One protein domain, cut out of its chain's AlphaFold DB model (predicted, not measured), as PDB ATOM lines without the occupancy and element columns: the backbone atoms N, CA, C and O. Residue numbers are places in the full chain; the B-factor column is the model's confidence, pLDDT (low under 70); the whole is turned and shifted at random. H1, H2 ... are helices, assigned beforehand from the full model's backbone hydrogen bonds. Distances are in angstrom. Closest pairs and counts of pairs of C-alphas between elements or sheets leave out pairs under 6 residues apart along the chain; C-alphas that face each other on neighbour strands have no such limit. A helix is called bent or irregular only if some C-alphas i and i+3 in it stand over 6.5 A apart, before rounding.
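Overview. This is residues 43 to 97 of the 426 residues of an uncharacterized protein of Diversispora epigaea (UniProt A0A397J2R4). This is an open, flat, C-shaped loop of chain with an empty middle: the helices H1 and H2 meet near their ends in a right-angled corner, and from the far end of H2 the unnamed residues 82 to 93 swing back round to the short helix H3. A gap is left between H3 and the beginning of H1. The printed part has 55 residues with three named helices, in the order H1, H2, H3, and no named strand; the class is all helix. The whole is extended, with a radius of gyration of the C-alphas of 15.9 A and spans of 40 by 37 by 13 A.

Along the chain. Begin at Lys 43, at (62.206, 29.677, 23.679). Find C-alpha 50 at (61.907, 35.107, 32.233); from there H1, residues 50 to 62, runs 19.3 A. It is neither bent nor irregular, but only just: C-alphas 50 and 53 are 6.2 A apart. H2, residues 65 to 81, is the longest helix and runs 24.5 A from C-alpha 65 at (36.229, 28.628, 34.341). H3, residues 94 to 97, ends at C-alpha 97, at (67.258, 10.756, 29.560).

Arrangement. Look at Ile 62 and Gly 68, whose C-alphas, 6.6 A apart, are the closest of H1 and H2. These helices are close but not clearly touching, and their lines stand about perpendicular, at 89 degrees. H3 is apart from H1 and from H2. Every O i to N i+4 pair is within hydrogen-bond range in H2 and 7 of 9 are in H1, while H3 is too short for such a pair.

Size, cuts and confidence. The C-alphas of Gly 48 and Pro 83 are the farthest apart, at 40.7 A. The printed part has no cut. H1 to H2 is a tight link and H2 to H3 a long one, of 12 residues. Residues 72 to 97 stand free, of which 72 to 81 belong to H2 and 94 to 97 to H3. The mean pLDDT of the printed part is 81.8; look to residues 43 to 52 for values under 70.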
ATOM      1  N   LYS A  43      62.852  28.416  24.091       69.56
ATOM      2  CA  LYS A  43      62.206  29.677  23.679       69.56
ATOM      3  C   LYS A  43      61.678  30.490  24.869       69.56
ATOM      4  O   LYS A  43      61.654  31.718  24.801       69.56
ATOM      5  N   TYR A  44      61.249  29.818  25.933       64.81
ATOM      6  CA  TYR A  44      60.682  30.453  27.125       64.81
ATOM      7  C   TYR A  44      61.703  30.614  28.261       64.81
ATOM      8  O   TYR A  44      61.395  31.246  29.265       64.81
ATOM      9  N   VAL A  45      62.921  30.085  28.093       61.88
ATOM     10  CA  VAL A  45      63.999  30.118  29.096       61.88
ATOM     11  C   VAL A  45      65.127  31.078  28.685       61.88
ATOM     12  O   VAL A  45      65.597  31.854  29.508       61.88
ATOM     13  N   GLU A  46      65.547  31.072  27.415       56.16
ATOM     14  CA  GLU A  46      66.748  31.780  26.933       56.16
ATOM     15  C   GLU A  46      66.497  33.231  26.494       56.16
ATOM     16  O   GLU A  46      67.423  34.038  26.481       56.16
ATOM     17  N   ASN A  47      65.257  33.608  26.173       54.81
ATOM     18  CA  ASN A  47      64.951  34.932  25.611       54.81
ATOM     19  C   ASN A  47      65.033  36.099  26.617       54.81
ATOM     20  O   ASN A  47      64.593  37.198  26.299       54.81
ATOM     21  N   GLY A  48      65.550  35.898  27.837       52.56
ATOM     22  CA  GLY A  48      65.727  36.957  28.849       52.56
ATOM     23  C   GLY A  48      64.427  37.569  29.394       52.56
ATOM     24  O   GLY A  48      64.465  38.389  30.302       52.56
ATOM     25  N   ILE A  49      63.282  37.142  28.864       56.69
ATOM     26  CA  ILE A  49      61.935  37.574  29.239       56.69
ATOM     27  C   ILE A  49      61.443  36.804  30.489       56.69
ATOM     28  O   ILE A  49      60.426  37.150  31.065       56.69
ATOM     29  N   GLY A  50      62.195  35.810  30.979       57.34
ATOM     30  CA  GLY A  50      61.907  35.107  32.233       57.34
ATOM     31  C   GLY A  50      60.641  34.240  32.195       57.34
ATOM     32  O   GLY A  50      59.789  34.358  31.313       57.34
ATOM     33  N   MET A  51      60.514  33.351  33.182       61.41
ATOM     34  CA  MET A  51      59.330  32.495  33.343       61.41
ATOM     35  C   MET A  51      58.041  33.329  33.477       61.41
ATOM     36  O   MET A  51      56.985  32.944  32.974       61.41
ATOM     37  N   ASP A  52      58.131  34.509  34.087       66.56
ATOM     38  CA  ASP A  52      56.977  35.316  34.489       66.56
ATOM     39  C   ASP A  52      56.134  35.812  33.309       66.56
ATOM     40  O   ASP A  52      54.910  35.842  33.377       66.56
ATOM     41  N   HIS A  53      56.749  36.148  32.183       74.25
ATOM     42  CA  HIS A  53      56.027  36.735  31.054       74.25
ATOM     43  C   HIS A  53      55.189  35.734  30.253       74.25
ATOM     44  O   HIS A  53      54.202  36.132  29.634       74.25
ATOM     45  N   TYR A  54      55.565  34.455  30.239       75.06
ATOM     46  CA  TYR A  54      54.749  33.409  29.620       75.06
ATOM     47  C   TYR A  54      53.810  32.768  30.641       75.06
ATOM     48  O   TYR A  54      52.609  32.642  30.392       75.06
ATOM     49  N   TYR A  55      54.337  32.398  31.810       78.38
ATOM     50  CA  TYR A  55      53.575  31.634  32.787       78.38
ATOM     51  C   TYR A  55      52.606  32.491  33.607       78.38
ATOM     52  O   TYR A  55      51.555  31.974  33.965       78.38
ATOM     53  N   ALA A  56      52.859  33.784  33.859       81.75
ATOM     54  CA  ALA A  56      51.911  34.598  34.633       81.75
ATOM     55  C   ALA A  56      50.599  34.896  33.875       81.75
ATOM     56  O   ALA A  56      49.525  34.738  34.464       81.75
ATOM     57  N   PRO A  57      50.611  35.263  32.574       83.62
ATOM     58  CA  PRO A  57      49.374  35.349  31.799       83.62
ATOM     59  C   PRO A  57      48.655  34.000  31.695       83.62
ATOM     60  O   PRO A  57      47.428  33.959  31.781       83.62
ATOM     61  N   LEU A  58      49.410  32.903  31.559       83.88
ATOM     62  CA  LEU A  58      48.853  31.552  31.515       83.88
ATOM     63  C   LEU A  58      48.173  31.177  32.840       83.88
ATOM     64  O   LEU A  58      47.031  30.730  32.818       83.88
ATOM     65  N   ASP A  59      48.818  31.426  33.983       84.94
ATOM     66  CA  ASP A  59      48.258  31.213  35.326       84.94
ATOM     67  C   ASP A  59      46.954  32.003  35.526       84.94
ATOM     68  O   ASP A  59      45.961  31.491  36.051       84.94
ATOM     69  N   LYS A  60      46.906  33.246  35.033       87.44
ATOM     70  CA  LYS A  60      45.675  34.042  35.049       87.44
ATOM     71  C   LYS A  60      44.586  33.435  34.157       87.44
ATOM     72  O   LYS A  60      43.419  33.436  34.549       87.44
ATOM     73  N   ALA A  61      44.945  32.926  32.979       88.88
ATOM     74  CA  ALA A  61      44.000  32.338  32.033       88.88
ATOM     75  C   ALA A  61      43.401  31.015  32.541       88.88
ATOM     76  O   ALA A  61      42.188  30.839  32.462       88.88
ATOM     77  N   ILE A  62      44.205  30.117  33.123       87.88
ATOM     78  CA  ILE A  62      43.724  28.811  33.622       87.88
ATOM     79  C   ILE A  62      42.765  28.933  34.814       87.88
ATOM     80  O   ILE A  62      41.987  28.019  35.077       87.88
ATOM     81  N   LYS A  63      42.777  30.071  35.520       90.00
ATOM     82  CA  LYS A  63      41.819  30.382  36.594       90.00
ATOM     83  C   LYS A  63      40.433  30.769  36.066       90.00
ATOM     84  O   LYS A  63      39.481  30.819  36.843       90.00
ATOM     85  N   ASN A  64      40.292  31.042  34.766       92.06
ATOM     86  CA  ASN A  64      38.997  31.284  34.140       92.06
ATOM     87  C   ASN A  64      38.261  29.955  33.905       92.06
ATOM     88  O   ASN A  64      38.746  29.069  33.201       92.06
ATOM     89  N   LEU A  65      37.048  29.835  34.451       92.25
ATOM     90  CA  LEU A  65      36.229  28.628  34.341       92.25
ATOM     91  C   LEU A  65      35.917  28.240  32.885       92.25
ATOM     92  O   LEU A  65      35.876  27.051  32.570       92.25
ATOM     93  N   GLU A  66      35.713  29.217  31.999       92.12
ATOM     94  CA  GLU A  66      35.412  28.947  30.587       92.12
ATOM     95  C   GLU A  66      36.604  28.313  29.863       92.12
ATOM     96  O   GLU A  66      36.418  27.412  29.049       92.12
ATOM     97  N   VAL A  67      37.834  28.684  30.237       91.81
ATOM     98  CA  VAL A  67      39.057  28.048  29.717       91.81
ATOM     99  C   VAL A  67      39.115  26.580  30.143       91.81
ATOM    100  O   VAL A  67      39.400  25.712  29.321       91.81
ATOM    101  N   GLY A  68      38.767  26.274  31.397       88.56
ATOM    102  CA  GLY A  68      38.678  24.892  31.879       88.56
ATOM    103  C   GLY A  68      37.623  24.057  31.139       88.56
ATOM    104  O   GLY A  68      37.885  22.907  30.783       88.56
ATOM    105  N   LYS A  69      36.447  24.634  30.852       91.44
ATOM    106  CA  LYS A  69      35.391  23.973  30.059       91.44
ATOM    107  C   LYS A  69      35.822  23.729  28.614       91.44
ATOM    108  O   LYS A  69      35.567  22.647  28.081       91.44
ATOM    109  N   ALA A  70      36.476  24.711  27.995       92.31
ATOM    110  CA  ALA A  70      37.016  24.587  26.647       92.31
ATOM    111  C   ALA A  70      38.086  23.485  26.589       92.31
ATOM    112  O   ALA A  70      37.993  22.591  25.753       92.31
ATOM    113  N   PHE A  71      39.026  23.471  27.541       91.88
ATOM    114  CA  PHE A  71      40.050  22.429  27.648       91.88
ATOM    115  C   PHE A  71      39.447  21.028  27.833       91.88
ATOM    116  O   PHE A  71      39.857  20.078  27.168       91.88
ATOM    117  N   TYR A  72      38.435  20.886  28.696       92.12
ATOM    118  CA  TYR A  72      37.745  19.608  28.879       92.12
ATOM    119  C   TYR A  72      37.040  19.139  27.597       92.12
ATOM    120  O   TYR A  72      37.124  17.966  27.234       92.12
ATOM    121  N   SER A  73      36.382  20.057  26.886       92.25
ATOM    122  CA  SER A  73      35.709  19.759  25.615       92.25
ATOM    123  C   SER A  73      36.711  19.327  24.541       92.25
ATOM    124  O   SER A  73      36.498  18.311  23.881       92.25
ATOM    125  N   TYR A  74      37.844  20.029  24.451       93.81
ATOM    126  CA  TYR A  74      38.968  19.669  23.591       93.81
ATOM    127  C   TYR A  74      39.491  18.259  23.900       93.81
ATOM    128  O   TYR A  74      39.658  17.449  22.992       93.81
ATOM    129  N   ALA A  75      39.689  17.919  25.178       90.81
ATOM    130  CA  ALA A  75      40.155  16.592  25.578       90.81
ATOM    131  C   ALA A  75      39.166  15.477  25.182       90.81
ATOM    132  O   ALA A  75      39.584  14.417  24.710       90.81
ATOM    133  N   LEU A  76      37.855  15.712  25.324       90.50
ATOM    134  CA  LEU A  76      36.827  14.758  24.889       90.50
ATOM    135  C   LEU A  76      36.847  14.526  23.376       90.50
ATOM    136  O   LEU A  76      36.643  13.399  22.924       90.50
ATOM    137  N   GLU A  77      37.057  15.578  22.589       92.94
ATOM    138  CA  GLU A  77      37.160  15.467  21.137       92.94
ATOM    139  C   GLU A  77      38.460  14.781  20.714       92.94
ATOM    140  O   GLU A  77      38.436  13.859  19.899       92.94
ATOM    141  N   TYR A  78      39.575  15.138  21.347       88.88
ATOM    142  CA  TYR A  78      40.873  14.524  21.110       88.88
ATOM    143  C   TYR A  78      40.837  12.999  21.313       88.88
ATOM    144  O   TYR A  78      41.341  12.257  20.469       88.88
ATOM    145  N   ILE A  79      40.182  12.512  22.375       88.25
ATOM    146  CA  ILE A  79      40.017  11.068  22.624       88.25
ATOM    147  C   ILE A  79      39.212  10.394  21.501       88.25
ATOM    148  O   ILE A  79      39.541   9.283  21.088       88.25
ATOM    149  N   LYS A  80      38.176  11.059  20.970       89.62
ATOM    150  CA  LYS A  80      37.383  10.531  19.845       89.62
ATOM    151  C   LYS A  80      38.199  10.455  18.554       89.62
ATOM    152  O   LYS A  80      38.032   9.508  17.791       89.62
ATOM    153  N   LEU A  81      39.057  11.444  18.311       92.25
ATOM    154  CA  LEU A  81      39.900  11.529  17.115       92.25
ATOM    155  C   LEU A  81      41.102  10.574  17.155       92.25
ATOM    156  O   LEU A  81      41.613  10.194  16.098       92.25
ATOM    157  N   ASN A  82      41.528  10.156  18.351       89.56
ATOM    158  CA  ASN A  82      42.707   9.317  18.571       89.56
ATOM    159  C   ASN A  82      42.366   8.039  19.372       89.56
ATOM    160  O   ASN A  82      42.933   7.811  20.441       89.56
ATOM    161  N   PRO A  83      41.488   7.149  18.861       87.19
ATOM    162  CA  PRO A  83      41.031   5.961  19.596       87.19
ATOM    163  C   PRO A  83      42.144   4.942  19.893       87.19
ATOM    164  O   PRO A  83      41.981   4.078  20.747       87.19
ATOM    165  N   ASN A  84      43.272   5.040  19.187       88.00
ATOM    166  CA  ASN A  84      44.425   4.152  19.335       88.00
ATOM    167  C   ASN A  84      45.525   4.742  20.237       88.00
ATOM    168  O   ASN A  84      46.644   4.231  20.236       88.00
ATOM    169  N   PHE A  85      45.256   5.837  20.955       85.00
ATOM    170  CA  PHE A  85      46.230   6.435  21.866       85.00
ATOM    171  C   PHE A  85      46.640   5.433  22.960       85.00
ATOM    172  O   PHE A  85      45.803   4.936  23.710       85.00
ATOM    173  N   ASP A  86      47.938   5.132  23.048       85.00
ATOM    174  CA  ASP A  86      48.492   4.236  24.065       85.00
ATOM    175  C   ASP A  86      49.009   5.046  25.258       85.00
ATOM    176  O   ASP A  86      50.151   5.507  25.275       85.00
ATOM    177  N   GLU A  87      48.172   5.174  26.286       82.00
ATOM    178  CA  GLU A  87      48.489   5.856  27.549       82.00
ATOM    179  C   GLU A  87      49.707   5.271  28.287       82.00
ATOM    180  O   GLU A  87      50.309   5.939  29.128       82.00
ATOM    181  N   ARG A  88      50.109   4.029  27.977       83.19
ATOM    182  CA  ARG A  88      51.282   3.381  28.586       83.19
ATOM    183  C   ARG A  88      52.569   3.691  27.835       83.19
ATOM    184  O   ARG A  88      53.657   3.416  28.351       83.19
ATOM    185  N   LYS A  89      52.471   4.248  26.626       83.56
ATOM    186  CA  LYS A  89      53.619   4.626  25.810       83.56
ATOM    187  C   LYS A  89      54.099   6.016  26.209       83.56
ATOM    188  O   LYS A  89      53.805   7.016  25.564       83.56
ATOM    189  N   ILE A  90      54.888   6.064  27.275       83.38
ATOM    190  CA  ILE A  90      55.504   7.310  27.728       83.38
ATOM    191  C   ILE A  90      56.715   7.649  26.841       83.38
ATOM    192  O   ILE A  90      57.622   6.816  26.724       83.38
ATOM    193  N   PRO A  91      56.781   8.852  26.240       81.94
ATOM    194  CA  PRO A  91      57.929   9.264  25.441       81.94
ATOM    195  C   PRO A  91      59.191   9.437  26.299       81.94
ATOM    196  O   PRO A  91      59.135   9.805  27.476       81.94
ATOM    197  N   MET A  92      60.351   9.177  25.692       82.62
ATOM    198  CA  MET A  92      61.653   9.444  26.301       82.62
ATOM    199  C   MET A  92      62.066  10.884  25.987       82.62
ATOM    200  O   MET A  92      62.489  11.173  24.872       82.62
ATOM    201  N   THR A  93      61.906  11.777  26.958       83.50
ATOM    202  CA  THR A  93      62.311  13.187  26.861       83.50
ATOM    203  C   THR A  93      63.788  13.369  27.194       83.50
ATOM    204  O   THR A  93      64.409  12.494  27.811       83.50
ATOM    205  N   LYS A  94      64.359  14.522  26.834       79.31
ATOM    206  CA  LYS A  94      65.762  14.843  27.115       79.31
ATOM    207  C   LYS A  94      66.029  14.901  28.618       79.31
ATOM    208  O   LYS A  94      67.001  14.326  29.101       79.31
ATOM    209  N   THR A  95      65.130  15.510  29.384       79.25
ATOM    210  CA  THR A  95      65.245  15.594  30.844       79.25
ATOM    211  C   THR A  95      65.164  14.208  31.485       79.25
ATOM    212  O   THR A  95      65.978  13.884  32.352       79.25
ATOM    213  N   LYS A  96      64.250  13.337  31.024       82.31
ATOM    214  CA  LYS A  96      64.171  11.947  31.503       82.31
ATOM    215  C   LYS A  96      65.459  11.182  31.195       82.31
ATOM    216  O   LYS A  96      65.985  10.498  32.071       82.31
ATOM    217  N   LEU A  97      65.994  11.348  29.986       80.06
ATOM    218  CA  LEU A  97      67.258  10.756  29.560       80.06
ATOM    219  C   LEU A  97      68.430  11.206  30.441       80.06
ATOM    220  O   LEU A  97      69.217  10.375  30.896       80.06
TER     221      LEU A  97